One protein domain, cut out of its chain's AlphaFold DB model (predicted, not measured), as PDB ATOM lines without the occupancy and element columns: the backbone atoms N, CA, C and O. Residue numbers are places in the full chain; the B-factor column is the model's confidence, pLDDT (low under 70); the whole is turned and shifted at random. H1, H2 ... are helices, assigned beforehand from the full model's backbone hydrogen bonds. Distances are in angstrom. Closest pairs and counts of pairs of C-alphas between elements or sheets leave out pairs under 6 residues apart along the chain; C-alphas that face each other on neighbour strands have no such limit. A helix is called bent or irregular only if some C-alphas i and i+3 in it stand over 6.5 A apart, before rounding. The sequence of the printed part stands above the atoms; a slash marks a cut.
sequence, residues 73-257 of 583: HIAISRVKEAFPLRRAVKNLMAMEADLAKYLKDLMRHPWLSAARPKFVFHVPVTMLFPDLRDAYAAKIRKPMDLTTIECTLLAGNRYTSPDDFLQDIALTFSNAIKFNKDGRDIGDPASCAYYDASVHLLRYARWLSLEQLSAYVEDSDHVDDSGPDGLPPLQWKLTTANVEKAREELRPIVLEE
ATOM      1  N   HIS A  73      11.538  21.823  82.743       87.31
ATOM      2  CA  HIS A  73      11.088  20.434  82.889       87.31
ATOM      3  C   HIS A  73      10.919  20.011  84.362       87.31
ATOM      4  O   HIS A  73      10.028  19.222  84.671       87.31
ATOM      5  N   ILE A  74      11.712  20.575  85.283       89.94
ATOM      6  CA  ILE A  74      11.584  20.358  86.732       89.94
ATOM      7  C   ILE A  74      10.400  21.161  87.275       89.94
ATOM      8  O   ILE A  74       9.640  20.643  88.089       89.94
ATOM      9  N   ALA A  75      10.192  22.393  86.798       90.69
ATOM     10  CA  ALA A  75       9.018  23.190  87.154       90.69
ATOM     11  C   ALA A  75       7.708  22.485  86.745       90.69
ATOM     12  O   ALA A  75       6.827  22.314  87.585       90.69
ATOM     13  N   ILE A  76       7.621  21.987  85.505       91.38
ATOM     14  CA  ILE A  76       6.487  21.193  84.996       91.38
ATOM     15  C   ILE A  76       6.290  19.934  85.849       91.38
ATOM     16  O   ILE A  76       5.167  19.618  86.230       91.38
ATOM     17  N   SER A  77       7.377  19.234  86.196       92.25
ATOM     18  CA  SER A  77       7.312  18.045  87.061       92.25
ATOM     19  C   SER A  77       6.718  18.370  88.435       92.25
ATOM     20  O   SER A  77       5.818  17.666  88.877       92.25
ATOM     21  N   ARG A  78       7.125  19.486  89.059       93.94
ATOM     22  CA  ARG A  78       6.572  19.952  90.344       93.94
ATOM     23  C   ARG A  78       5.096  20.349  90.263       93.94
ATOM     24  O   ARG A  78       4.347  20.038  91.183       93.94
ATOM     25  N   VAL A  79       4.658  20.998  89.176       93.31
ATOM     26  CA  VAL A  79       3.220  21.251  88.958       93.31
ATOM     27  C   VAL A  79       2.481  19.915  88.866       93.31
ATOM     28  O   VAL A  79       1.498  19.712  89.569       93.31
ATOM     29  N   LYS A  80       2.999  18.949  88.096       93.94
ATOM     30  CA  LYS A  80       2.408  17.602  87.999       93.94
ATOM     31  C   LYS A  80       2.407  16.863  89.346       93.94
ATOM     32  O   LYS A  80       1.446  16.158  89.639       93.94
ATOM     33  N   GLU A  81       3.411  17.017  90.200       93.12
ATOM     34  CA  GLU A  81       3.430  16.413  91.545       93.12
ATOM     35  C   GLU A  81       2.283  16.917  92.444       93.12
ATOM     36  O   GLU A  81       1.750  16.140  93.233       93.12
ATOM     37  N   ALA A  82       1.823  18.163  92.268       91.12
ATOM     38  CA  ALA A  82       0.703  18.730  93.028       91.12
ATOM     39  C   ALA A  82      -0.687  18.156  92.661       91.12
ATOM     40  O   ALA A  82      -1.648  18.360  93.403       91.12
ATOM     41  N   PHE A  83      -0.811  17.416  91.552       90.38
ATOM     42  CA  PHE A  83      -2.073  16.828  91.073       90.38
ATOM     43  C   PHE A  83      -2.002  15.289  91.025       90.38
ATOM     44  O   PHE A  83      -2.027  14.719  89.935       90.38
ATOM     45  N   PRO A  84      -1.903  14.566  92.157       84.31
ATOM     46  CA  PRO A  84      -1.599  13.128  92.157       84.31
ATOM     47  C   PRO A  84      -2.633  12.243  91.431       84.31
ATOM     48  O   PRO A  84      -2.275  11.194  90.902       84.31
ATOM     49  N   LEU A  85      -3.901  12.661  91.360       86.38
ATOM     50  CA  LEU A  85      -5.019  11.870  90.828       86.38
ATOM     51  C   LEU A  85      -5.258  12.073  89.316       86.38
ATOM     52  O   LEU A  85      -6.369  12.394  88.910       86.38
ATOM     53  N   ARG A  86      -4.242  11.899  88.459       90.06
ATOM     54  CA  ARG A  86      -4.416  12.004  86.990       90.06
ATOM     55  C   ARG A  86      -4.803  10.673  86.346       90.06
ATOM     56  O   ARG A  86      -4.099   9.676  86.503       90.06
ATOM     57  N   ARG A  87      -5.858  10.677  85.527       92.69
ATOM     58  CA  ARG A  87      -6.196   9.576  84.613       92.69
ATOM     59  C   ARG A  87      -5.255   9.569  83.403       92.69
ATOM     60  O   ARG A  87      -4.692  10.592  83.023       92.69
ATOM     61  N   ALA A  88      -5.097   8.406  82.773       89.50
ATOM     62  CA  ALA A  88      -4.425   8.304  81.478       89.50
ATOM     63  C   ALA A  88      -5.335   8.845  80.360       89.50
ATOM     64  O   ALA A  88      -6.540   8.614  80.406       89.50
ATOM     65  N   VAL A  89      -4.763   9.469  79.321       88.75
ATOM     66  CA  VAL A  89      -5.518  10.060  78.187       88.75
ATOM     67  C   VAL A  89      -6.490   9.062  77.537       88.75
ATOM     68  O   VAL A  89      -7.615   9.410  77.207       88.75
ATOM     69  N   LYS A  90      -6.096   7.787  77.430       90.56
ATOM     70  CA  LYS A  90      -6.934   6.691  76.905       90.56
ATOM     71  C   LYS A  90      -8.156   6.315  77.771       90.56
ATOM     72  O   LYS A  90      -8.956   5.498  77.339       90.56
ATOM     73  N   ASN A  91      -8.264   6.859  78.984       92.75
ATOM     74  CA  ASN A  91      -9.358   6.632  79.936       92.75
ATOM     75  C   ASN A  91     -10.219   7.904  80.133       92.75
ATOM     76  O   ASN A  91     -10.965   7.995  81.110       92.75
ATOM     77  N   LEU A  92     -10.051   8.915  79.277       92.56
ATOM     78  CA  LEU A  92     -10.862  10.131  79.272       92.56
ATOM     79  C   LEU A  92     -12.208   9.882  78.577       92.56
ATOM     80  O   LEU A  92     -12.304   9.036  77.688       92.56
ATOM     81  N   MET A  93     -13.239  10.637  78.965       92.50
ATOM     82  CA  MET A  93     -14.495  10.705  78.206       92.50
ATOM     83  C   MET A  93     -14.258  11.373  76.841       92.50
ATOM     84  O   MET A  93     -13.262  12.070  76.670       92.50
ATOM     85  N   ALA A  94     -15.181  11.216  75.883       93.94
ATOM     86  CA  ALA A  94     -15.033  11.762  74.524       93.94
ATOM     87  C   ALA A  94     -14.675  13.265  74.511       93.94
ATOM     88  O   ALA A  94     -13.628  13.636  73.988       93.94
ATOM     89  N   MET A  95     -15.461  14.097  75.208       95.00
ATOM     90  CA  MET A  95     -15.184  15.532  75.374       95.00
ATOM     91  C   MET A  95     -13.801  15.792  75.973       95.00
ATOM     92  O   MET A  95     -13.025  16.580  75.446       95.00
ATOM     93  N   GLU A  96     -13.450  15.100  77.054       95.75
ATOM     94  CA  GLU A  96     -12.157  15.278  77.716       95.75
ATOM     95  C   GLU A  96     -10.978  14.866  76.811       95.75
ATOM     96  O   GLU A  96      -9.909  15.474  76.877       95.75
ATOM     97  N   ALA A  97     -11.166  13.864  75.947       95.50
ATOM     98  CA  ALA A  97     -10.181  13.427  74.965       95.50
ATOM     99  C   ALA A  97     -10.011  14.440  73.817       95.50
ATOM    100  O   ALA A  97      -8.875  14.699  73.409       95.50
ATOM    101  N   ASP A  98     -11.098  15.059  73.347       96.94
ATOM    102  CA  ASP A  98     -11.052  16.139  72.352       96.94
ATOM    103  C   ASP A  98     -10.369  17.395  72.918       96.94
ATOM    104  O   ASP A  98      -9.470  17.947  72.281       96.94
ATOM    105  N   LEU A  99     -10.692  17.789  74.156       97.62
ATOM    106  CA  LEU A  99     -10.008  18.881  74.863       97.62
ATOM    107  C   LEU A  99      -8.512  18.582  75.070       97.62
ATOM    108  O   LEU A  99      -7.667  19.458  74.879       97.62
ATOM    109  N   ALA A 100      -8.153  17.334  75.398       97.06
ATOM    110  CA  ALA A 100      -6.757  16.917  75.549       97.06
ATOM    111  C   ALA A 100      -5.995  16.930  74.213       97.06
ATOM    112  O   ALA A 100      -4.809  17.268  74.176       97.06
ATOM    113  N   LYS A 101      -6.666  16.586  73.106       97.62
ATOM    114  CA  LYS A 101      -6.120  16.682  71.748       97.62
ATOM    115  C   LYS A 101      -5.902  18.143  71.342       97.62
ATOM    116  O   LYS A 101      -4.799  18.470  70.911       97.62
ATOM    117  N   TYR A 102      -6.892  19.009  71.561       98.25
ATOM    118  CA  TYR A 102      -6.770  20.450  71.337       98.25
ATOM    119  C   TYR A 102      -5.601  21.047  72.135       98.25
ATOM    120  O   TYR A 102      -4.751  21.725  71.562       98.25
ATOM    121  N   LEU A 103      -5.486  20.732  73.434       98.19
ATOM    122  CA  LEU A 103      -4.380  21.216  74.269       98.19
ATOM    123  C   LEU A 103      -3.019  20.744  73.748       98.19
ATOM    124  O   LEU A 103      -2.072  21.523  73.686       98.19
ATOM    125  N   LYS A 104      -2.924  19.474  73.338       96.94
ATOM    126  CA  LYS A 104      -1.708  18.900  72.755       96.94
ATOM    127  C   LYS A 104      -1.302  19.611  71.462       96.94
ATOM    128  O   LYS A 104      -0.111  19.836  71.263       96.94
ATOM    129  N   ASP A 105      -2.254  19.952  70.597       96.88
ATOM    130  CA  ASP A 105      -1.976  20.667  69.349       96.88
ATOM    131  C   ASP A 105      -1.665  22.156  69.586       96.88
ATOM    132  O   ASP A 105      -0.739  22.677  68.967       96.88
ATOM    133  N   LEU A 106      -2.302  22.811  70.563       97.88
ATOM    134  CA  LEU A 106      -1.914  24.152  71.020       97.88
ATOM    135  C   LEU A 106      -0.477  24.162  71.578       97.88
ATOM    136  O   LEU A 106       0.330  25.010  71.208       97.88
ATOM    137  N   MET A 107      -0.107  23.182  72.407       95.94
ATOM    138  CA  MET A 107       1.252  23.039  72.958       95.94
ATOM    139  C   MET A 107       2.307  22.600  71.925       95.94
ATOM    140  O   MET A 107       3.502  22.624  72.220       95.94
ATOM    141  N   ARG A 108       1.901  22.214  70.708       95.19
ATOM    142  CA  ARG A 108       2.810  21.995  69.567       95.19
ATOM    143  C   ARG A 108       3.162  23.286  68.828       95.19
ATOM    144  O   ARG A 108       4.063  23.257  67.989       95.19
ATOM    145  N   HIS A 109       2.490  24.400  69.127       96.38
ATOM    146  CA  HIS A 109       2.789  25.706  68.541       96.38
ATOM    147  C   HIS A 109       4.277  26.075  68.729       96.38
ATOM    148  O   HIS A 109       4.813  25.861  69.821       96.38
ATOM    149  N   PRO A 110       4.975  26.637  67.720       94.31
ATOM    150  CA  PRO A 110       6.423  26.861  67.790       94.31
ATOM    151  C   PRO A 110       6.905  27.729  68.958       94.31
ATOM    152  O   PRO A 110       8.027  27.543  69.425       94.31
ATOM    153  N   TRP A 111       6.082  28.650  69.465       96.25
ATOM    154  CA  TRP A 111       6.422  29.429  70.657       96.25
ATOM    155  C   TRP A 111       6.145  28.686  71.974       96.25
ATOM    156  O   TRP A 111       6.792  28.996  72.977       96.25
ATOM    157  N   LEU A 112       5.225  27.712  71.969       95.88
ATOM    158  CA  LEU A 112       4.754  26.955  73.137       95.88
ATOM    159  C   LEU A 112       5.361  25.550  73.272       95.88
ATOM    160  O   LEU A 112       5.075  24.873  74.251       95.88
ATOM    161  N   SER A 113       6.195  25.084  72.341       91.06
ATOM    162  CA  SER A 113       6.768  23.733  72.421       91.06
ATOM    163  C   SER A 113       7.673  23.556  73.648       91.06
ATOM    164  O   SER A 113       8.747  24.151  73.730       91.06
ATOM    165  N   ALA A 114       7.286  22.678  74.580       80.50
ATOM    166  CA  ALA A 114       7.986  22.443  75.852       80.50
ATOM    167  C   ALA A 114       9.482  22.082  75.726       80.50
ATOM    168  O   ALA A 114      10.244  22.277  76.674       80.50
ATOM    169  N   ALA A 115       9.917  21.560  74.572       80.44
ATOM    170  CA  ALA A 115      11.320  21.228  74.318       80.44
ATOM    171  C   ALA A 115      12.210  22.476  74.177       80.44
ATOM    172  O   ALA A 115      13.358  22.469  74.626       80.44
ATOM    173  N   ARG A 116      11.688  23.535  73.544       82.31
ATOM    174  CA  ARG A 116      12.361  24.821  73.288       82.31
ATOM    175  C   ARG A 116      11.319  25.949  73.169       82.31
ATOM    176  O   ARG A 116      11.111  26.455  72.067       82.31
ATOM    177  N   PRO A 117      10.641  26.332  74.263       87.50
ATOM    178  CA  PRO A 117       9.614  27.364  74.197       87.50
ATOM    179  C   PRO A 117      10.264  28.733  73.996       87.50
ATOM    180  O   PRO A 117      11.257  29.048  74.655       87.50
ATOM    181  N   LYS A 118       9.687  29.557  73.116       91.50
ATOM    182  CA  LYS A 118      10.079  30.968  72.980       91.50
ATOM    183  C   LYS A 118       9.486  31.811  74.111       91.50
ATOM    184  O   LYS A 118      10.163  32.683  74.644       91.50
ATOM    185  N   PHE A 119       8.251  31.501  74.507       93.88
ATOM    186  CA  PHE A 119       7.536  32.164  75.597       93.88
ATOM    187  C   PHE A 119       7.018  31.125  76.595       93.88
ATOM    188  O   PHE A 119       6.575  30.039  76.213       93.88
ATOM    189  N   VAL A 120       7.088  31.428  77.893       92.38
ATOM    190  CA  VAL A 120       6.836  30.423  78.936       92.38
ATOM    191  C   VAL A 120       5.447  30.575  79.555       92.38
ATOM    192  O   VAL A 120       5.242  31.371  80.463       92.38
ATOM    193  N   PHE A 121       4.516  29.728  79.104       96.44
ATOM    194  CA  PHE A 121       3.142  29.618  79.630       96.44
ATOM    195  C   PHE A 121       2.854  28.273  80.324       96.44
ATOM    196  O   PHE A 121       1.717  27.961  80.664       96.44
ATOM    197  N   HIS A 122       3.880  27.440  80.508       95.31
ATOM    198  CA  HIS A 122       3.734  26.061  80.983       95.31
ATOM    199  C   HIS A 122       3.534  25.913  82.486       95.31
ATOM    200  O   HIS A 122       3.142  24.839  82.913       95.31
ATOM    201  N   VAL A 123       3.927  26.901  83.285       94.50
ATOM    202  CA  VAL A 123       3.971  26.813  84.751       94.50
ATOM    203  C   VAL A 123       3.665  28.186  85.351       94.50
ATOM    204  O   VAL A 123       3.867  29.191  84.662       94.50
ATOM    205  N   PRO A 124       3.238  28.274  86.623       93.62
ATOM    206  CA  PRO A 124       2.989  29.554  87.274       93.62
ATOM    207  C   PRO A 124       4.230  30.454  87.252       93.62
ATOM    208  O   PRO A 124       5.325  30.022  87.619       93.62
ATOM    209  N   VAL A 125       4.050  31.733  86.898       89.56
ATOM    210  CA  VAL A 125       5.132  32.741  86.828       89.56
ATOM    211  C   VAL A 125       5.976  32.752  88.108       89.56
ATOM    212  O   VAL A 125       7.204  32.746  88.052       89.56
ATOM    213  N   THR A 126       5.325  32.651  89.268       88.25
ATOM    214  CA  THR A 126       5.950  32.684  90.600       88.25
ATOM    215  C   THR A 126       6.798  31.452  90.951       88.25
ATOM    216  O   THR A 126       7.491  31.471  91.970       88.25
ATOM    217  N   MET A 127       6.768  30.386  90.137       88.50
ATOM    218  CA  MET A 127       7.664  29.226  90.266       88.50
ATOM    219  C   MET A 127       8.991  29.402  89.522       88.50
ATOM    220  O   MET A 127       9.982  28.783  89.909       88.50
ATOM    221  N   LEU A 128       9.012  30.212  88.459       85.31
ATOM    222  CA  LEU A 128      10.222  30.524  87.690       85.31
ATOM    223  C   LEU A 128      10.864  31.834  88.146       85.31
ATOM    224  O   LEU A 128      12.087  31.932  88.188       85.31
ATOM    225  N   PHE A 129      10.031  32.800  88.535       85.75
ATOM    226  CA  PHE A 129      10.421  34.141  88.949       85.75
ATOM    227  C   PHE A 129       9.802  34.459  90.323       85.75
ATOM    228  O   PHE A 129       8.783  35.153  90.398       85.75
ATOM    229  N   PRO A 130      10.365  33.928  91.429       87.31
ATOM    230  CA  PRO A 130       9.849  34.177  92.777       87.31
ATOM    231  C   PRO A 130       9.785  35.666  93.128       87.31
ATOM    232  O   PRO A 130       8.827  36.088  93.769       87.31
ATOM    233  N   ASP A 131      10.744  36.455  92.640       88.00
ATOM    234  CA  ASP A 131      10.854  37.901  92.878       88.00
ATOM    235  C   ASP A 131       9.698  38.700  92.246       88.00
ATOM    236  O   ASP A 131       9.356  39.786  92.708       88.00
ATOM    237  N   LEU A 132       9.038  38.145  91.221       87.94
ATOM    238  CA  LEU A 132       7.852  38.749  90.605       87.94
ATOM    239  C   LEU A 132       6.552  38.423  91.354       87.94
ATOM    240  O   LEU A 132       5.497  38.897  90.940       87.94
ATOM    241  N   ARG A 133       6.586  37.626  92.435       88.31
ATOM    242  CA  ARG A 133       5.387  37.156  93.154       88.31
ATOM    243  C   ARG A 133       4.436  38.282  93.532       88.31
ATOM    244  O   ARG A 133       3.258  38.200  93.191       88.31
ATOM    245  N   ASP A 134       4.941  39.306  94.206       91.38
ATOM    246  CA  ASP A 134       4.093  40.346  94.789       91.38
ATOM    247  C   ASP A 134       3.578  41.302  93.704       91.38
ATOM    248  O   ASP A 134       2.387  41.610  93.656       91.38
ATOM    249  N   ALA A 135       4.436  41.665  92.743       91.31
ATOM    250  CA  ALA A 135       4.054  42.445  91.565       91.31
ATOM    251  C   ALA A 135       3.014  41.719  90.688       91.31
ATOM    252  O   ALA A 135       2.086  42.341  90.169       91.31
ATOM    253  N   TYR A 136       3.142  40.397  90.534       92.50
ATOM    254  CA  TYR A 136       2.193  39.575  89.787       92.50
ATOM    255  C   TYR A 136       0.867  39.441  90.537       92.50
ATOM    256  O   TYR A 136      -0.180  39.695  89.949       92.50
ATOM    257  N   ALA A 137       0.892  39.134  91.838       93.62
ATOM    258  CA  ALA A 137      -0.308  39.028  92.671       93.62
ATOM    259  C   ALA A 137      -1.089  40.353  92.774       93.62
ATOM    260  O   ALA A 137      -2.318  40.339  92.794       93.62
ATOM    261  N   ALA A 138      -0.400  41.501  92.764       94.56
ATOM    262  CA  ALA A 138      -1.037  42.819  92.748       94.56
ATOM    263  C   ALA A 138      -1.872  43.073  91.475       94.56
ATOM    264  O   ALA A 138      -2.916  43.725  91.539       94.56
ATOM    265  N   LYS A 139      -1.451  42.542  90.315       94.75
ATOM    266  CA  LYS A 139      -2.161  42.717  89.032       94.75
ATOM    267  C   LYS A 139      -3.104  41.556  88.691       94.75
ATOM    268  O   LYS A 139      -4.164  41.781  88.093       94.75
ATOM    269  N   ILE A 140      -2.735  40.322  89.031       95.69
ATOM    270  CA  ILE A 140      -3.345  39.080  88.541       95.69
ATOM    271  C   ILE A 140      -4.046  38.326  89.676       95.69
ATOM    272  O   ILE A 140      -3.412  37.762  90.561       95.69
ATOM    273  N   ARG A 141      -5.385  38.286  89.618       94.44
ATOM    274  CA  ARG A 141      -6.241  37.702  90.670       94.44
ATOM    275  C   ARG A 141      -6.340  36.175  90.617       94.44
ATOM    276  O   ARG A 141      -6.365  35.536  91.661       94.44
ATOM    277  N   LYS A 142      -6.422  35.596  89.414       95.44
ATOM    278  CA  LYS A 142      -6.492  34.144  89.180       95.44
ATOM    279  C   LYS A 142      -5.348  33.757  88.232       95.44
ATOM    280  O   LYS A 142      -5.529  33.858  87.019       95.44
ATOM    281  N   PRO A 143      -4.163  33.387  88.756       96.06
ATOM    282  CA  PRO A 143      -3.074  32.841  87.948       96.06
ATOM    283  C   PRO A 143      -3.525  31.584  87.192       96.06
ATOM    284  O   PRO A 143      -4.361  30.836  87.699       96.06
ATOM    285  N   MET A 144      -2.966  31.347  86.004       96.62
ATOM    286  CA  MET A 144      -3.223  30.136  85.219       96.62
ATOM    287  C   MET A 144      -2.036  29.807  84.305       96.62
ATOM    288  O   MET A 144      -1.293  30.710  83.918       96.62
ATOM    289  N   ASP A 145      -1.859  28.523  83.995       97.44
ATOM    290  CA  ASP A 145      -0.800  27.994  83.136       97.44
ATOM    291  C   ASP A 145      -1.214  26.666  82.473       97.44
ATOM    292  O   ASP A 145      -2.080  25.942  82.971       97.44
ATOM    293  N   LEU A 146      -0.559  26.316  81.363       98.12
ATOM    294  CA  LEU A 146      -0.940  25.169  80.534       98.12
ATOM    295  C   LEU A 146      -0.748  23.803  81.225       98.12
ATOM    296  O   LEU A 146      -1.506  22.879  80.928       98.12
ATOM    297  N   THR A 147       0.202  23.645  82.163       96.94
ATOM    298  CA  THR A 147       0.358  22.368  82.894       96.94
ATOM    299  C   THR A 147      -0.717  22.215  83.965       96.94
ATOM    300  O   THR A 147      -1.223  21.110  84.164       96.94
ATOM    301  N   THR A 148      -1.108  23.299  84.636       96.75
ATOM    302  CA  THR A 148      -2.242  23.306  85.572       96.75
ATOM    303  C   THR A 148      -3.545  22.933  84.861       96.75
ATOM    304  O   THR A 148      -4.307  22.118  85.388       96.75
ATOM    305  N   ILE A 149      -3.768  23.433  83.639       97.62
ATOM    306  CA  ILE A 149      -4.921  23.059  82.803       97.62
ATOM    307  C   ILE A 149      -4.856  21.578  82.398       97.62
ATOM    308  O   ILE A 149      -5.816  20.842  82.627       97.62
ATOM    309  N   GLU A 150      -3.712  21.106  81.879       97.12
ATOM    310  CA  GLU A 150      -3.493  19.686  81.544       97.12
ATOM    311  C   GLU A 150      -3.798  18.783  82.752       97.12
ATOM    312  O   GLU A 150      -4.532  17.800  82.645       97.12
ATOM    313  N   CYS A 151      -3.281  19.130  83.932       96.25
ATOM    314  CA  CYS A 151      -3.493  18.354  85.150       96.25
ATOM    315  C   CYS A 151      -4.946  18.388  85.635       96.25
ATOM    316  O   CYS A 151      -5.441  17.364  86.108       96.25
ATOM    317  N   THR A 152      -5.629  19.526  85.504       95.44
ATOM    318  CA  THR A 152      -7.036  19.691  85.897       95.44
ATOM    319  C   THR A 152      -7.962  18.874  84.994       95.44
ATOM    320  O   THR A 152      -8.842  18.175  85.497       95.44
ATOM    321  N   LEU A 153      -7.702  18.859  83.682       95.94
ATOM    322  CA  LEU A 153      -8.410  18.012  82.719       95.94
ATOM    323  C   LEU A 153      -8.186  16.516  83.006       95.94
ATOM    324  O   LEU A 153      -9.138  15.738  83.098       95.94
ATOM    325  N   LEU A 154      -6.930  16.105  83.217       94.94
ATOM    326  CA  LEU A 154      -6.597  14.705  83.504       94.94
ATOM    327  C   LEU A 154      -7.126  14.224  84.865       94.94
ATOM    328  O   LEU A 154      -7.420  13.034  85.008       94.94
ATOM    329  N   ALA A 155      -7.283  15.114  85.849       92.00
ATOM    330  CA  ALA A 155      -7.942  14.792  87.116       92.00
ATOM    331  C   ALA A 155      -9.428  14.442  86.925       92.00
ATOM    332  O   ALA A 155      -9.926  13.512  87.556       92.00
ATOM    333  N   GLY A 156     -10.096  15.106  85.976       84.25
ATOM    334  CA  GLY A 156     -11.496  14.866  85.630       84.25
ATOM    335  C   GLY A 156     -12.497  15.522  86.568       84.25
ATOM    336  O   GLY A 156     -12.161  15.926  87.680       84.25
ATOM    337  N   ASN A 157     -13.745  15.626  86.100       75.25
ATOM    338  CA  ASN A 157     -14.872  16.186  86.859       75.25
ATOM    339  C   ASN A 157     -14.609  17.613  87.405       75.25
ATOM    340  O   ASN A 157     -15.067  17.977  88.490       75.25
ATOM    341  N   ARG A 158     -13.809  18.398  86.667       85.00
ATOM    342  CA  ARG A 158     -13.388  19.774  87.003       85.00
ATOM    343  C   ARG A 158     -13.773  20.795  85.936       85.00
ATOM    344  O   ARG A 158     -14.064  21.929  86.290       85.00
ATOM    345  N   TYR A 159     -13.806  20.370  84.677       94.19
ATOM    346  CA  TYR A 159     -14.435  21.085  83.573       94.19
ATOM    347  C   TYR A 159     -15.770  20.392  83.287       94.19
ATOM    348  O   TYR A 159     -15.794  19.176  83.086       94.19
ATOM    349  N   THR A 160     -16.870  21.138  83.360       93.00
ATOM    350  CA  THR A 160     -18.232  20.639  83.107       93.00
ATOM    351  C   THR A 160     -18.657  20.865  81.659       93.00
ATOM    352  O   THR A 160     -19.428  20.077  81.118       93.00
ATOM    353  N   SER A 161     -18.082  21.884  81.020       94.25
ATOM    354  CA  SER A 161     -18.244  22.231  79.611       94.25
ATOM    355  C   SER A 161     -16.880  22.447  78.925       94.25
ATOM    356  O   SER A 161     -15.865  22.641  79.608       94.25
ATOM    357  N   PRO A 162     -16.824  22.456  77.579       96.25
ATOM    358  CA  PRO A 162     -15.664  22.943  76.832       96.25
ATOM    359  C   PRO A 162     -15.339  24.410  77.140       96.25
ATOM    360  O   PRO A 162     -14.163  24.754  77.256       96.25
ATOM    361  N   ASP A 163     -16.359  25.250  77.340       94.19
ATOM    362  CA  ASP A 163     -16.212  26.673  77.667       94.19
ATOM    363  C   ASP A 163     -15.448  26.882  78.989       94.19
ATOM    364  O   ASP A 163     -14.553  27.726  79.044       94.19
ATOM    365  N   ASP A 164     -15.699  26.071  80.030       94.50
ATOM    366  CA  ASP A 164     -14.958  26.143  81.306       94.50
ATOM    367  C   ASP A 164     -13.444  25.957  81.094       94.50
ATOM    368  O   ASP A 164     -12.612  26.631  81.709       94.50
ATOM    369  N   PHE A 165     -13.088  25.013  80.220       97.12
ATOM    370  CA  PHE A 165     -11.710  24.689  79.871       97.12
ATOM    371  C   PHE A 165     -11.087  25.790  78.999       97.12
ATOM    372  O   PHE A 165      -9.970  26.243  79.268       97.12
ATOM    373  N   LEU A 166     -11.812  26.262  77.979       96.88
ATOM    374  CA  LEU A 166     -11.358  27.344  77.102       96.88
ATOM    375  C   LEU A 166     -11.181  28.655  77.872       96.88
ATOM    376  O   LEU A 166     -10.251  29.406  77.583       96.88
ATOM    377  N   GLN A 167     -11.978  28.892  78.913       95.50
ATOM    378  CA  GLN A 167     -11.832  30.056  79.773       95.50
ATOM    379  C   GLN A 167     -10.506  30.064  80.550       95.50
ATOM    380  O   GLN A 167      -9.923  31.136  80.730       95.50
ATOM    381  N   ASP A 168      -9.990  28.911  80.989       97.19
ATOM    382  CA  ASP A 168      -8.660  28.834  81.612       97.19
ATOM    383  C   ASP A 168      -7.527  29.016  80.575       97.19
ATOM    384  O   ASP A 168      -6.508  29.655  80.866       97.19
ATOM    385  N   ILE A 169      -7.714  28.539  79.337       97.94
ATOM    386  CA  ILE A 169      -6.787  28.801  78.218       97.94
ATOM    387  C   ILE A 169      -6.731  30.308  77.917       97.94
ATOM    388  O   ILE A 169      -5.649  30.898  77.896       97.94
ATOM    389  N   ALA A 170      -7.890  30.954  77.773       96.81
ATOM    390  CA  ALA A 170      -8.015  32.397  77.579       96.81
ATOM    391  C   ALA A 170      -7.395  33.188  78.743       96.81
ATOM    392  O   ALA A 170      -6.695  34.184  78.539       96.81
ATOM    393  N   LEU A 171      -7.592  32.716  79.977       96.62
ATOM    394  CA  LEU A 171      -7.028  33.313  81.187       96.62
ATOM    395  C   LEU A 171      -5.492  33.268  81.206       96.62
ATOM    396  O   LEU A 171      -4.859  34.218  81.663       96.62
ATOM    397  N   THR A 172      -4.884  32.204  80.675       97.38
ATOM    398  CA  THR A 172      -3.420  32.055  80.595       97.38
ATOM    399  C   THR A 172      -2.785  33.197  79.793       97.38
ATOM    400  O   THR A 172      -1.858  33.852  80.275       97.38
ATOM    401  N   PHE A 173      -3.316  33.496  78.603       97.44
ATOM    402  CA  PHE A 173      -2.782  34.560  77.746       97.44
ATOM    403  C   PHE A 173      -3.259  35.957  78.169       97.44
ATOM    404  O   PHE A 173      -2.454  36.884  78.227       97.44
ATOM    405  N   SER A 174      -4.528  36.126  78.553       96.00
ATOM    406  CA  SER A 174      -5.050  37.432  78.998       96.00
ATOM    407  C   SER A 174      -4.392  37.944  80.286       96.00
ATOM    408  O   SER A 174      -4.139  39.145  80.402       96.00
ATOM    409  N   ASN A 175      -4.007  37.059  81.213       96.25
ATOM    410  CA  ASN A 175      -3.181  37.434  82.364       96.25
ATOM    411  C   ASN A 175      -1.811  37.983  81.939       96.25
ATOM    412  O   ASN A 175      -1.329  38.942  82.539       96.25
ATOM    413  N   ALA A 176      -1.184  37.406  80.912       96.25
ATOM    414  CA  ALA A 176       0.100  37.882  80.408       96.25
ATOM    415  C   ALA A 176      -0.032  39.223  79.666       96.25
ATOM    416  O   ALA A 176       0.777  40.116  79.916       96.25
ATOM    417  N   ILE A 177      -1.081  39.420  78.856       96.00
ATOM    418  CA  ILE A 177      -1.417  40.733  78.266       96.00
ATOM    419  C   ILE A 177      -1.557  41.779  79.385       96.00
ATOM    420  O   ILE A 177      -0.905  42.822  79.357       96.00
ATOM    421  N   LYS A 178      -2.353  41.475  80.419       95.06
ATOM    422  CA  LYS A 178      -2.604  42.386  81.544       95.06
ATOM    423  C   LYS A 178      -1.348  42.693  82.366       95.06
ATOM    424  O   LYS A 178      -1.159  43.833  82.775       95.06
ATOM    425  N   PHE A 179      -0.511  41.695  82.648       95.50
ATOM    426  CA  PHE A 179       0.689  41.884  83.467       95.50
ATOM    427  C   PHE A 179       1.729  42.771  82.766       95.50
ATOM    428  O   PHE A 179       2.285  43.674  83.402       95.50
ATOM    429  N   ASN A 180       1.939  42.533  81.465       95.50
ATOM    430  CA  ASN A 180       2.967  43.188  80.655       95.50
ATOM    431  C   ASN A 180       2.536  44.542  80.059       95.50
ATOM    432  O   ASN A 180       3.396  45.233  79.517       95.50
ATOM    433  N   LYS A 181       1.255  44.946  80.160       94.38
ATOM    434  CA  LYS A 181       0.739  46.191  79.554       94.38
ATOM    435  C   LYS A 181       1.586  47.422  79.903       94.38
ATOM    436  O   LYS A 181       2.128  48.042  78.999       94.38
ATOM    437  N   ASP A 182       1.793  47.705  81.190       93.50
ATOM    438  CA  ASP A 182       2.537  48.899  81.625       93.50
ATOM    439  C   ASP A 182       3.992  48.916  81.113       93.50
ATOM    440  O   ASP A 182       4.519  49.970  80.769       93.50
ATOM    441  N   GLY A 183       4.641  47.746  81.035       93.31
ATOM    442  CA  GLY A 183       5.995  47.607  80.487       93.31
ATOM    443  C   GLY A 183       6.028  47.810  78.969       93.31
ATOM    444  O   GLY A 183       6.913  48.476  78.436       93.31
ATOM    445  N   ARG A 184       5.016  47.291  78.269       94.12
ATOM    446  CA  ARG A 184       4.806  47.494  76.833       94.12
ATOM    447  C   ARG A 184       4.520  48.966  76.505       94.12
ATOM    448  O   ARG A 184       5.031  49.467  75.509       94.12
ATOM    449  N   ASP A 185       3.781  49.673  77.357       92.81
ATOM    450  CA  ASP A 185       3.446  51.090  77.168       92.81
ATOM    451  C   ASP A 185       4.651  52.033  77.380       92.81
ATOM    452  O   ASP A 185       4.690  53.105  76.779       92.81
ATOM    453  N   ILE A 186       5.674  51.622  78.146       93.38
ATOM    454  CA  ILE A 186       6.975  52.326  78.240       93.38
ATOM    455  C   ILE A 186       8.036  51.815  77.244       93.38
ATOM    456  O   ILE A 186       9.171  52.291  77.260       93.38
ATOM    457  N   GLY A 187       7.696  50.850  76.383       91.00
ATOM    458  CA  GLY A 187       8.607  50.305  75.372       91.00
ATOM    459  C   GLY A 187       9.687  49.350  75.903       91.00
ATOM    460  O   GLY A 187      10.734  49.214  75.268       91.00
ATOM    461  N   ASP A 188       9.464  48.682  77.042       92.56
ATOM    462  CA  ASP A 188      10.343  47.595  77.497       92.56
ATOM    463  C   ASP A 188      10.289  46.417  76.497       92.56
ATOM    464  O   ASP A 188       9.200  45.872  76.275       92.56
ATOM    465  N   PRO A 189      11.416  45.987  75.892       92.31
ATOM    466  CA  PRO A 189      11.404  44.982  74.828       92.31
ATOM    467  C   PRO A 189      10.820  43.636  75.262       92.31
ATOM    468  O   PRO A 189      10.071  43.020  74.503       92.31
ATOM    469  N   ALA A 190      11.117  43.191  76.488       91.62
ATOM    470  CA  ALA A 190      10.625  41.916  77.003       91.62
ATOM    471  C   ALA A 190       9.105  41.952  77.224       91.62
ATOM    472  O   ALA A 190       8.392  41.045  76.790       91.62
ATOM    473  N   SER A 191       8.601  43.027  77.832       94.88
ATOM    474  CA  SER A 191       7.169  43.258  78.033       94.88
ATOM    475  C   SER A 191       6.426  43.401  76.706       94.88
ATOM    476  O   SER A 191       5.365  42.801  76.547       94.88
ATOM    477  N   CYS A 192       6.990  44.116  75.724       95.31
ATOM    478  CA  CYS A 192       6.444  44.198  74.364       95.31
ATOM    479  C   CYS A 192       6.344  42.811  73.713       95.31
ATOM    480  O   CYS A 192       5.287  42.451  73.197       95.31
ATOM    481  N   ALA A 193       7.412  42.010  73.786       95.12
ATOM    482  CA  ALA A 193       7.441  40.679  73.193       95.12
ATOM    483  C   ALA A 193       6.418  39.729  73.828       95.12
ATOM    484  O   ALA A 193       5.685  39.051  73.109       95.12
ATOM    485  N   TYR A 194       6.316  39.712  75.163       96.19
ATOM    486  CA  TYR A 194       5.299  38.922  75.859       96.19
ATOM    487  C   TYR A 194       3.878  39.435  75.611       96.19
ATOM    488  O   TYR A 194       2.969  38.615  75.491       96.19
ATOM    489  N   TYR A 195       3.664  40.750  75.519       96.94
ATOM    490  CA  TYR A 195       2.358  41.331  75.207       96.94
ATOM    491  C   TYR A 195       1.899  40.902  73.809       96.94
ATOM    492  O   TYR A 195       0.888  40.209  73.695       96.94
ATOM    493  N   ASP A 196       2.673  41.220  72.768       97.12
ATOM    494  CA  ASP A 196       2.318  40.943  71.370       97.12
ATOM    495  C   ASP A 196       2.125  39.437  71.124       97.12
ATOM    496  O   ASP A 196       1.139  39.021  70.509       97.12
ATOM    497  N   ALA A 197       3.006  38.595  71.680       97.62
ATOM    498  CA  ALA A 197       2.864  37.146  71.583       97.62
ATOM    499  C   ALA A 197       1.620  36.618  72.312       97.62
ATOM    500  O   ALA A 197       0.967  35.704  71.813       97.62
ATOM    501  N   SER A 198       1.252  37.191  73.464       97.62
ATOM    502  CA  SER A 198       0.041  36.786  74.191       97.62
ATOM    503  C   SER A 198      -1.235  37.203  73.460       97.62
ATOM    504  O   SER A 198      -2.195  36.440  73.461       97.62
ATOM    505  N   VAL A 199      -1.249  38.370  72.802       97.12
ATOM    506  CA  VAL A 199      -2.369  38.805  71.943       97.12
ATOM    507  C   VAL A 199      -2.570  37.824  70.787       97.12
ATOM    508  O   VAL A 199      -3.693  37.373  70.556       97.12
ATOM    509  N   HIS A 200      -1.486  37.446  70.104       97.56
ATOM    510  CA  HIS A 200      -1.528  36.456  69.025       97.56
ATOM    511  C   HIS A 200      -1.996  35.083  69.509       97.56
ATOM    512  O   HIS A 200      -2.930  34.511  68.957       97.56
ATOM    513  N   LEU A 201      -1.400  34.565  70.588       98.06
ATOM    514  CA  LEU A 201      -1.740  33.248  71.131       98.06
ATOM    515  C   LEU A 201      -3.184  33.171  71.647       98.06
ATOM    516  O   LEU A 201      -3.820  32.133  71.476       98.06
ATOM    517  N   LEU A 202      -3.727  34.258  72.210       96.94
ATOM    518  CA  LEU A 202      -5.138  34.361  72.598       96.94
ATOM    519  C   LEU A 202      -6.064  34.207  71.374       96.94
ATOM    520  O   LEU A 202      -7.007  33.417  71.405       96.94
ATOM    521  N   ARG A 203      -5.756  34.913  70.277       96.38
ATOM    522  CA  ARG A 203      -6.504  34.858  69.008       96.38
ATOM    523  C   ARG A 203      -6.391  33.485  68.333       96.38
ATOM    524  O   ARG A 203      -7.407  32.878  67.998       96.38
ATOM    525  N   TYR A 204      -5.171  32.966  68.210       97.69
ATOM    526  CA  TYR A 204      -4.884  31.650  67.642       97.69
ATOM    527  C   TYR A 204      -5.575  30.516  68.413       97.69
ATOM    528  O   TYR A 204      -6.173  29.636  67.795       97.69
ATOM    529  N   ALA A 205      -5.550  30.549  69.751       97.69
ATOM    530  CA  ALA A 205      -6.237  29.567  70.589       97.69
ATOM    531  C   ALA A 205      -7.755  29.556  70.327       97.69
ATOM    532  O   ALA A 205      -8.333  28.486  70.122       97.69
ATOM    533  N   ARG A 206      -8.391  30.734  70.232       96.94
ATOM    534  CA  ARG A 206      -9.812  30.861  69.864       96.94
ATOM    535  C   ARG A 206     -10.098  30.236  68.497       96.94
ATOM    536  O   ARG A 206     -10.927  29.329  68.422       96.94
ATOM    537  N   TRP A 207      -9.378  30.633  67.446       97.12
ATOM    538  CA  TRP A 207      -9.547  30.069  66.096       97.12
ATOM    539  C   TRP A 207      -9.365  28.547  66.056       97.12
ATOM    540  O   TRP A 207     -10.178  27.834  65.467       97.12
ATOM    541  N   LEU A 208      -8.319  28.037  66.715       97.50
ATOM    542  CA  LEU A 208      -8.036  26.608  66.789       97.50
ATOM    543  C   LEU A 208      -9.157  25.851  67.518       97.50
ATOM    544  O   LEU A 208      -9.516  24.753  67.092       97.50
ATOM    545  N   SER A 209      -9.730  26.434  68.577       97.25
ATOM    546  CA  SER A 209     -10.824  25.814  69.333       97.25
ATOM    547  C   SER A 209     -12.111  25.724  68.510       97.25
ATOM    548  O   SER A 209     -12.724  24.662  68.476       97.25
ATOM    549  N   LEU A 210     -12.456  26.774  67.760       96.75
ATOM    550  CA  LEU A 210     -13.655  26.825  66.917       96.75
ATOM    551  C   LEU A 210     -13.633  25.797  65.767       96.75
ATOM    552  O   LEU A 210     -14.681  25.269  65.403       96.75
ATOM    553  N   GLU A 211     -12.458  25.452  65.221       95.38
ATOM    554  CA  GLU A 211     -12.334  24.368  64.229       95.38
ATOM    555  C   GLU A 211     -12.249  22.977  64.888       95.38
ATOM    556  O   GLU A 211     -12.962  22.055  64.481       95.38
ATOM    557  N   GLN A 212     -11.377  22.795  65.891       96.19
ATOM    558  CA  GLN A 212     -11.125  21.470  66.481       96.19
ATOM    559  C   GLN A 212     -12.270  20.959  67.363       96.19
ATOM    560  O   GLN A 212     -12.477  19.749  67.425       96.19
ATOM    561  N   LEU A 213     -13.004  21.853  68.030       96.81
ATOM    562  CA  LEU A 213     -14.114  21.531  68.932       96.81
ATOM    563  C   LEU A 213     -15.478  21.782  68.269       96.81
ATOM    564  O   LEU A 213     -16.477  21.984  68.950       96.81
ATOM    565  N   SER A 214     -15.532  21.716  66.936       94.69
ATOM    566  CA  SER A 214     -16.743  21.919  66.125       94.69
ATOM    567  C   SER A 214     -17.915  20.985  66.475       94.69
ATOM    568  O   SER A 214     -19.062  21.340  66.229       94.69
ATOM    569  N   ALA A 215     -17.659  19.834  67.110       96.06
ATOM    570  CA  ALA A 215     -18.694  18.945  67.655       96.06
ATOM    571  C   ALA A 215     -19.436  19.511  68.888       96.06
ATOM    572  O   ALA A 215     -20.476  18.980  69.267       96.06
ATOM    573  N   TYR A 216     -18.899  20.566  69.506       96.69
ATOM    574  CA  TYR A 216     -19.437  21.240  70.690       96.69
ATOM    575  C   TYR A 216     -19.870  22.683  70.392       96.69
ATOM    576  O   TYR A 216     -20.091  23.458  71.317       96.69
ATOM    577  N   VAL A 217     -19.950  23.058  69.112       96.38
ATOM    578  CA  VAL A 217     -20.424  24.377  68.688       96.38
ATOM    579  C   VAL A 217     -21.949  24.418  68.760       96.38
ATOM    580  O   VAL A 217     -22.630  23.639  68.095       96.38
ATOM    581  N   GLU A 218     -22.475  25.338  69.563       96.44
ATOM    582  CA  GLU A 218     -23.903  25.625  69.671       96.44
ATOM    583  C   GLU A 218     -24.385  26.436  68.461       96.44
ATOM    584  O   GLU A 218     -23.708  27.366  68.010       96.44
ATOM    585  N   ASP A 219     -25.577  26.119  67.949       96.69
ATOM    586  CA  ASP A 219     -26.215  26.946  66.927       96.69
ATOM    587  C   ASP A 219     -26.818  28.194  67.582       96.69
ATOM    588  O   ASP A 219     -27.805  28.118  68.317       96.69
ATOM    589  N   SER A 220     -26.133  29.324  67.417       96.00
ATOM    590  CA  SER A 220     -26.388  30.549  68.165       96.00
ATOM    591  C   SER A 220     -25.768  31.756  67.467       96.00
ATOM    592  O   SER A 220     -24.566  31.783  67.182       96.00
ATOM    593  N   ASP A 221     -26.580  32.802  67.299       95.00
ATOM    594  CA  ASP A 221     -26.172  34.114  66.781       95.00
ATOM    595  C   ASP A 221     -25.275  34.904  67.759       95.00
ATOM    596  O   ASP A 221     -24.878  36.036  67.480       95.00
ATOM    597  N   HIS A 222     -24.953  34.343  68.932       94.50
ATOM    598  CA  HIS A 222     -24.083  34.999  69.901       94.50
ATOM    599  C   HIS A 222     -22.645  35.117  69.382       94.50
ATOM    600  O   HIS A 222     -21.983  34.123  69.081       94.50
ATOM    601  N   VAL A 223     -22.158  36.355  69.363       93.12
ATOM    602  CA  VAL A 223     -20.797  36.742  69.004       93.12
ATOM    603  C   VAL A 223     -20.079  37.261  70.247       93.12
ATOM    604  O   VAL A 223     -20.640  38.075  70.977       93.12
ATOM    605  N   ASP A 224     -18.826  36.845  70.459       91.56
ATOM    606  CA  ASP A 224     -18.012  37.367  71.562       91.56
ATOM    607  C   ASP A 224     -17.729  38.866  71.368       91.56
ATOM    608  O   ASP A 224     -17.226  39.280  70.309       91.56
ATOM    609  N   ASP A 225     -17.962  39.661  72.412       87.62
ATOM    610  CA  ASP A 225     -17.526  41.056  72.475       87.62
ATOM    611  C   ASP A 225     -15.998  41.150  72.397       87.62
ATOM    612  O   ASP A 225     -15.269  40.437  73.093       87.62
ATOM    613  N   SER A 226     -15.492  42.060  71.561       86.19
ATOM    614  CA  SER A 226     -14.055  42.328  71.484       86.19
ATOM    615  C   SER A 226     -13.507  42.756  72.848       86.19
ATOM    616  O   SER A 226     -14.152  43.491  73.598       86.19
ATOM    617  N   GLY A 227     -12.287  42.323  73.163       83.44
ATOM    618  CA  GLY A 227     -11.599  42.739  74.377       83.44
ATOM    619  C   GLY A 227     -11.330  44.253  74.403       83.44
ATOM    620  O   GLY A 227     -11.361  44.918  73.360       83.44
ATOM    621  N   PRO A 228     -11.033  44.816  75.590       83.19
ATOM    622  CA  PRO A 228     -10.693  46.230  75.723       83.19
ATOM    623  C   PRO A 228      -9.511  46.598  74.817       83.19
ATOM    624  O   PRO A 228      -8.657  45.762  74.531       83.19
ATOM    625  N   ASP A 229      -9.467  47.848  74.362       80.56
ATOM    626  CA  ASP A 229      -8.429  48.378  73.463       80.56
ATOM    627  C   ASP A 229      -8.276  47.609  72.124       80.56
ATOM    628  O   ASP A 229      -7.214  47.630  71.504       80.56
ATOM    629  N   GLY A 230      -9.333  46.925  71.661       81.25
ATOM    630  CA  GLY A 230      -9.326  46.157  70.407       81.25
ATOM    631  C   GLY A 230      -8.658  44.780  70.514       81.25
ATOM    632  O   GLY A 230      -8.317  44.171  69.496       81.25
ATOM    633  N   LEU A 231      -8.455  44.285  71.736       87.94
ATOM    634  CA  LEU A 231      -7.926  42.948  71.988       87.94
ATOM    635  C   LEU A 231      -8.888  41.841  71.507       87.94
ATOM    636  O   LEU A 231     -10.097  42.063  71.399       87.94
ATOM    637  N   PRO A 232      -8.390  40.612  71.266       86.06
ATOM    638  CA  PRO A 232      -9.255  39.446  71.132       86.06
ATOM    639  C   PRO A 232     -10.128  39.274  72.390       86.06
ATOM    640  O   PRO A 232      -9.725  39.708  73.477       86.06
ATOM    641  N   PRO A 233     -11.311  38.650  72.269       86.56
ATOM    642  CA  PRO A 233     -12.201  38.430  73.403       86.56
ATOM    643  C   PRO A 233     -11.487  37.652  74.522       86.56
ATOM    644  O   PRO A 233     -10.790  36.669  74.274       86.56
ATOM    645  N   LEU A 234     -11.648  38.104  75.770       83.44
ATOM    646  CA  LEU A 234     -11.002  37.496  76.950       83.44
ATOM    647  C   LEU A 234     -11.749  36.247  77.466       83.44
ATOM    648  O   LEU A 234     -11.257  35.527  78.339       83.44
ATOM    649  N   GLN A 235     -12.950  36.028  76.937       84.50
ATOM    650  CA  GLN A 235     -13.840  34.891  77.142       84.50
ATOM    651  C   GLN A 235     -14.449  34.599  75.770       84.50
ATOM    652  O   GLN A 235     -14.890  35.546  75.125       84.50
ATOM    653  N   TRP A 236     -14.459  33.350  75.306       90.12
ATOM    654  CA  TRP A 236     -15.093  33.005  74.032       90.12
ATOM    655  C   TRP A 236     -15.945  31.755  74.145       90.12
ATOM    656  O   TRP A 236     -15.580  30.819  74.858       90.12
ATOM    657  N   LYS A 237     -17.056  31.748  73.408       93.62
ATOM    658  CA  LYS A 237     -17.980  30.614  73.330       93.62
ATOM    659  C   LYS A 237     -17.894  29.891  71.996       93.62
ATOM    660  O   LYS A 237     -17.703  30.509  70.945       93.62
ATOM    661  N   LEU A 238     -18.113  28.582  72.027       96.44
ATOM    662  CA  LEU A 238     -18.245  27.769  70.822       96.44
ATOM    663  C   LEU A 238     -19.642  27.966  70.200       96.44
ATOM    664  O   LEU A 238     -20.559  27.207  70.486       96.44
ATOM    665  N   THR A 239     -19.809  28.982  69.348       97.06
ATOM    666  CA  THR A 239     -21.081  29.288  68.653       97.06
ATOM    667  C   THR A 239     -20.910  29.382  67.137       97.06
ATOM    668  O   THR A 239     -19.826  29.720  66.647       97.06
ATOM    669  N   THR A 240     -21.972  29.108  66.375       96.88
ATOM    670  CA  THR A 240     -21.963  29.213  64.903       96.88
ATOM    671  C   THR A 240     -21.581  30.617  64.422       96.88
ATOM    672  O   THR A 240     -20.754  30.742  63.516       96.88
ATOM    673  N   ALA A 241     -22.059  31.676  65.084       96.62
ATOM    674  CA  ALA A 241     -21.663  33.046  64.755       96.62
ATOM    675  C   ALA A 241     -20.192  33.368  65.096       96.62
ATOM    676  O   ALA A 241     -19.527  34.070  64.329       96.62
ATOM    677  N   ASN A 242     -19.624  32.814  66.176       96.25
ATOM    678  CA  ASN A 242     -18.188  32.953  66.455       96.25
ATOM    679  C   ASN A 242     -17.314  32.194  65.447       96.25
ATOM    680  O   ASN A 242     -16.244  32.692  65.088       96.25
ATOM    681  N   VAL A 243     -17.759  31.029  64.956       96.06
ATOM    682  CA  VAL A 243     -17.082  30.308  63.863       96.06
ATOM    683  C   VAL A 243     -17.028  31.170  62.598       96.06
ATOM    684  O   VAL A 243     -15.980  31.225  61.955       96.06
ATOM    685  N   GLU A 244     -18.115  31.860  62.241       95.44
ATOM    686  CA  GLU A 244     -18.121  32.722  61.052       95.44
ATOM    687  C   GLU A 244     -17.282  33.991  61.255       95.44
ATOM    688  O   GLU A 244     -16.414  34.274  60.430       95.44
ATOM    689  N   LYS A 245     -17.396  34.668  62.406       94.75
ATOM    690  CA  LYS A 245     -16.517  35.797  62.763       94.75
ATOM    691  C   LYS A 245     -15.031  35.417  62.706       94.75
ATOM    692  O   LYS A 245     -14.222  36.174  62.178       94.75
ATOM    693  N   ALA A 246     -14.653  34.225  63.171       95.69
ATOM    694  CA  ALA A 246     -13.281  33.729  63.045       95.69
ATOM    695  C   ALA A 246     -12.840  33.547  61.577       95.69
ATOM    696  O   ALA A 246     -11.684  33.808  61.245       95.69
ATOM    697  N   ARG A 247     -13.739  33.138  60.672       95.12
ATOM    698  CA  ARG A 247     -13.447  33.056  59.227       95.12
ATOM    699  C   ARG A 247     -13.287  34.441  58.604       95.12
ATOM    700  O   ARG A 247     -12.393  34.616  57.778       95.12
ATOM    701  N   GLU A 248     -14.106  35.412  59.006       94.94
ATOM    702  CA  GLU A 248     -13.975  36.811  58.585       94.94
ATOM    703  C   GLU A 248     -12.651  37.427  59.059       94.94
ATOM    704  O   GLU A 248     -11.961  38.056  58.259       94.94
ATOM    705  N   GLU A 249     -12.249  37.179  60.311       94.69
ATOM    706  CA  GLU A 249     -10.950  37.586  60.874       94.69
ATOM    707  C   GLU A 249      -9.767  36.977  60.089       94.69
ATOM    708  O   GLU A 249      -8.814  37.679  59.745       94.69
ATOM    709  N   LEU A 250      -9.833  35.681  59.753       96.81
ATOM    710  CA  LEU A 250      -8.791  34.961  59.006       96.81
ATOM    711  C   LEU A 250      -8.717  35.353  57.518       96.81
ATOM    712  O   LEU A 250      -7.656  35.244  56.893       96.81
ATOM    713  N   ARG A 251      -9.834  35.783  56.919       95.75
ATOM    714  CA  ARG A 251      -9.951  36.053  55.477       95.75
ATOM    715  C   ARG A 251      -8.920  37.058  54.939       95.75
ATOM    716  O   ARG A 251      -8.215  36.677  54.000       95.75
ATOM    717  N   PRO A 252      -8.796  38.296  55.457       96.19
ATOM    718  CA  PRO A 252      -7.831  39.266  54.940       96.19
ATOM    719  C   PRO A 252      -6.380  38.881  55.256       96.19
ATOM    720  O   PRO A 252      -5.490  39.249  54.498       96.19
ATOM    721  N   ILE A 253      -6.140  38.116  56.330       95.81
ATOM    722  CA  ILE A 253      -4.798  37.669  56.735       95.81
ATOM    723  C   ILE A 253      -4.235  36.633  55.753       95.81
ATOM    724  O   ILE A 253      -3.026  36.578  55.558       95.81
ATOM    725  N   VAL A 254      -5.090  35.809  55.132       96.62
ATOM    726  CA  VAL A 254      -4.647  34.686  54.284       96.62
ATOM    727  C   VAL A 254      -5.056  34.837  52.824       96.62
ATOM    728  O   VAL A 254      -4.213  34.695  51.944       96.62
ATOM    729  N   LEU A 255      -6.335  35.094  52.523       95.62
ATOM    730  CA  LEU A 255      -6.812  35.069  51.133       95.62
ATOM    731  C   LEU A 255      -6.305  36.259  50.321       95.62
ATOM    732  O   LEU A 255      -6.110  36.116  49.115       95.62
ATOM    733  N   GLU A 256      -6.100  37.399  50.984       93.56
ATOM    734  CA  GLU A 256      -5.639  38.634  50.353       93.56
ATOM    735  C   GLU A 256      -4.119  38.835  50.408       93.56
ATOM    736  O   GLU A 256      -3.612  39.682  49.665       93.56
ATOM    737  N   GLU A 257      -3.405  38.051  51.223       91.75
ATOM    738  CA  GLU A 257      -1.947  38.096  51.345       91.75
ATOM    739  C   GLU A 257      -1.278  37.645  50.040       91.75
ATOM    740  O   GLU A 257      -1.611  36.605  49.458       91.75
TER     741      GLU A 257
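Overview. This is residues 73 to 257 of the 583 residues of the protein "Hypothetical protein" of Amphora coffeiformis (UniProt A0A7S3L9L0). A long helical hairpin, H6 and H7, makes the core, and the shorter H2 and H5 pack beside its open half as an up-and-down bundle of four helices, each running against the one before it in the chain. H1 packs on H5, H3 and H4 make a corner to one side, and H8 meets the last turns of H7 near its own beginning, making a steep corner with it, with residues 251 to 257 sticking out. The printed part has 185 residues with eight named helices, H1 to H8 in order, and no named strand; the class is all helix, with 109 residues in helices. It is compact, with a radius of gyration of the C-alphas of 16.7 A and spans of 46 by 46 by 28 A.

Along the chain. H1 covers residues 73 to 81, beginning at C-alpha 73 (11.088, 20.434, 82.889). H2, residues 94 to 106, is 18.4 A long from first to last C-alpha. H3 is residues 125 to 128, H4 residues 130 to 139 and H5 residues 146 to 155. H6, residues 162 to 185, measures 34.0 A, starts at C-alpha 162 (-15.664, 22.943, 76.832) and has a kink of 34 degrees near residue 179. H7, residues 189 to 212, measures 33.6 A. H8, residues 240 to 254, measures 21.0 A and ends at C-alpha 254 (-4.647, 34.686, 54.284). H4 and H6 are irregular, with C-alphas 131 and 134 at 7.4 A and 179 and 182 at 7.5 A; H8 only just is, with C-alphas 249 and 252 at 6.9 A.

Arrangement. H6 is the hub, touching four helices. It forms a hairpin with H7 at a shallow tilt of 20 degrees, closest at the C-alphas of Arg 184 and Cys 192, 4.4 A. It forms another with H5, 18 degrees, closest at the C-alphas of Ile 149 and Asp 168, 7.0 A. H2 touches H5 at the C-alphas of Glu 96 and Leu 153, 6.8 A. H1 touches H5, Ile 76 to Thr 147 at 6.6 A between C-alphas. H4 and H6 only just touch, with 3 pairs of C-alphas within 8 A, about perpendicular at 80 degrees. H3 and H4 touch only at the corner. H8 touches H7 with residues 242 to 246 alone, at a steep tilt of 54 degrees. Every O i to N i+4 pair is within hydrogen-bond range in H1, H2, H5 and H7, against 3 of 6 in H4, 15 of 20 in H6 and 9 of 11 in H8; H3 is too short for such a pair.

Size, cuts and confidence. The C-alphas of Pro 84 and Glu 256 are farthest apart, 49.1 A. The printed part has no cut. The links H1 to H2, H2 to H3 and H7 to H8 are long. No printed residue is under 70 in pLDDT.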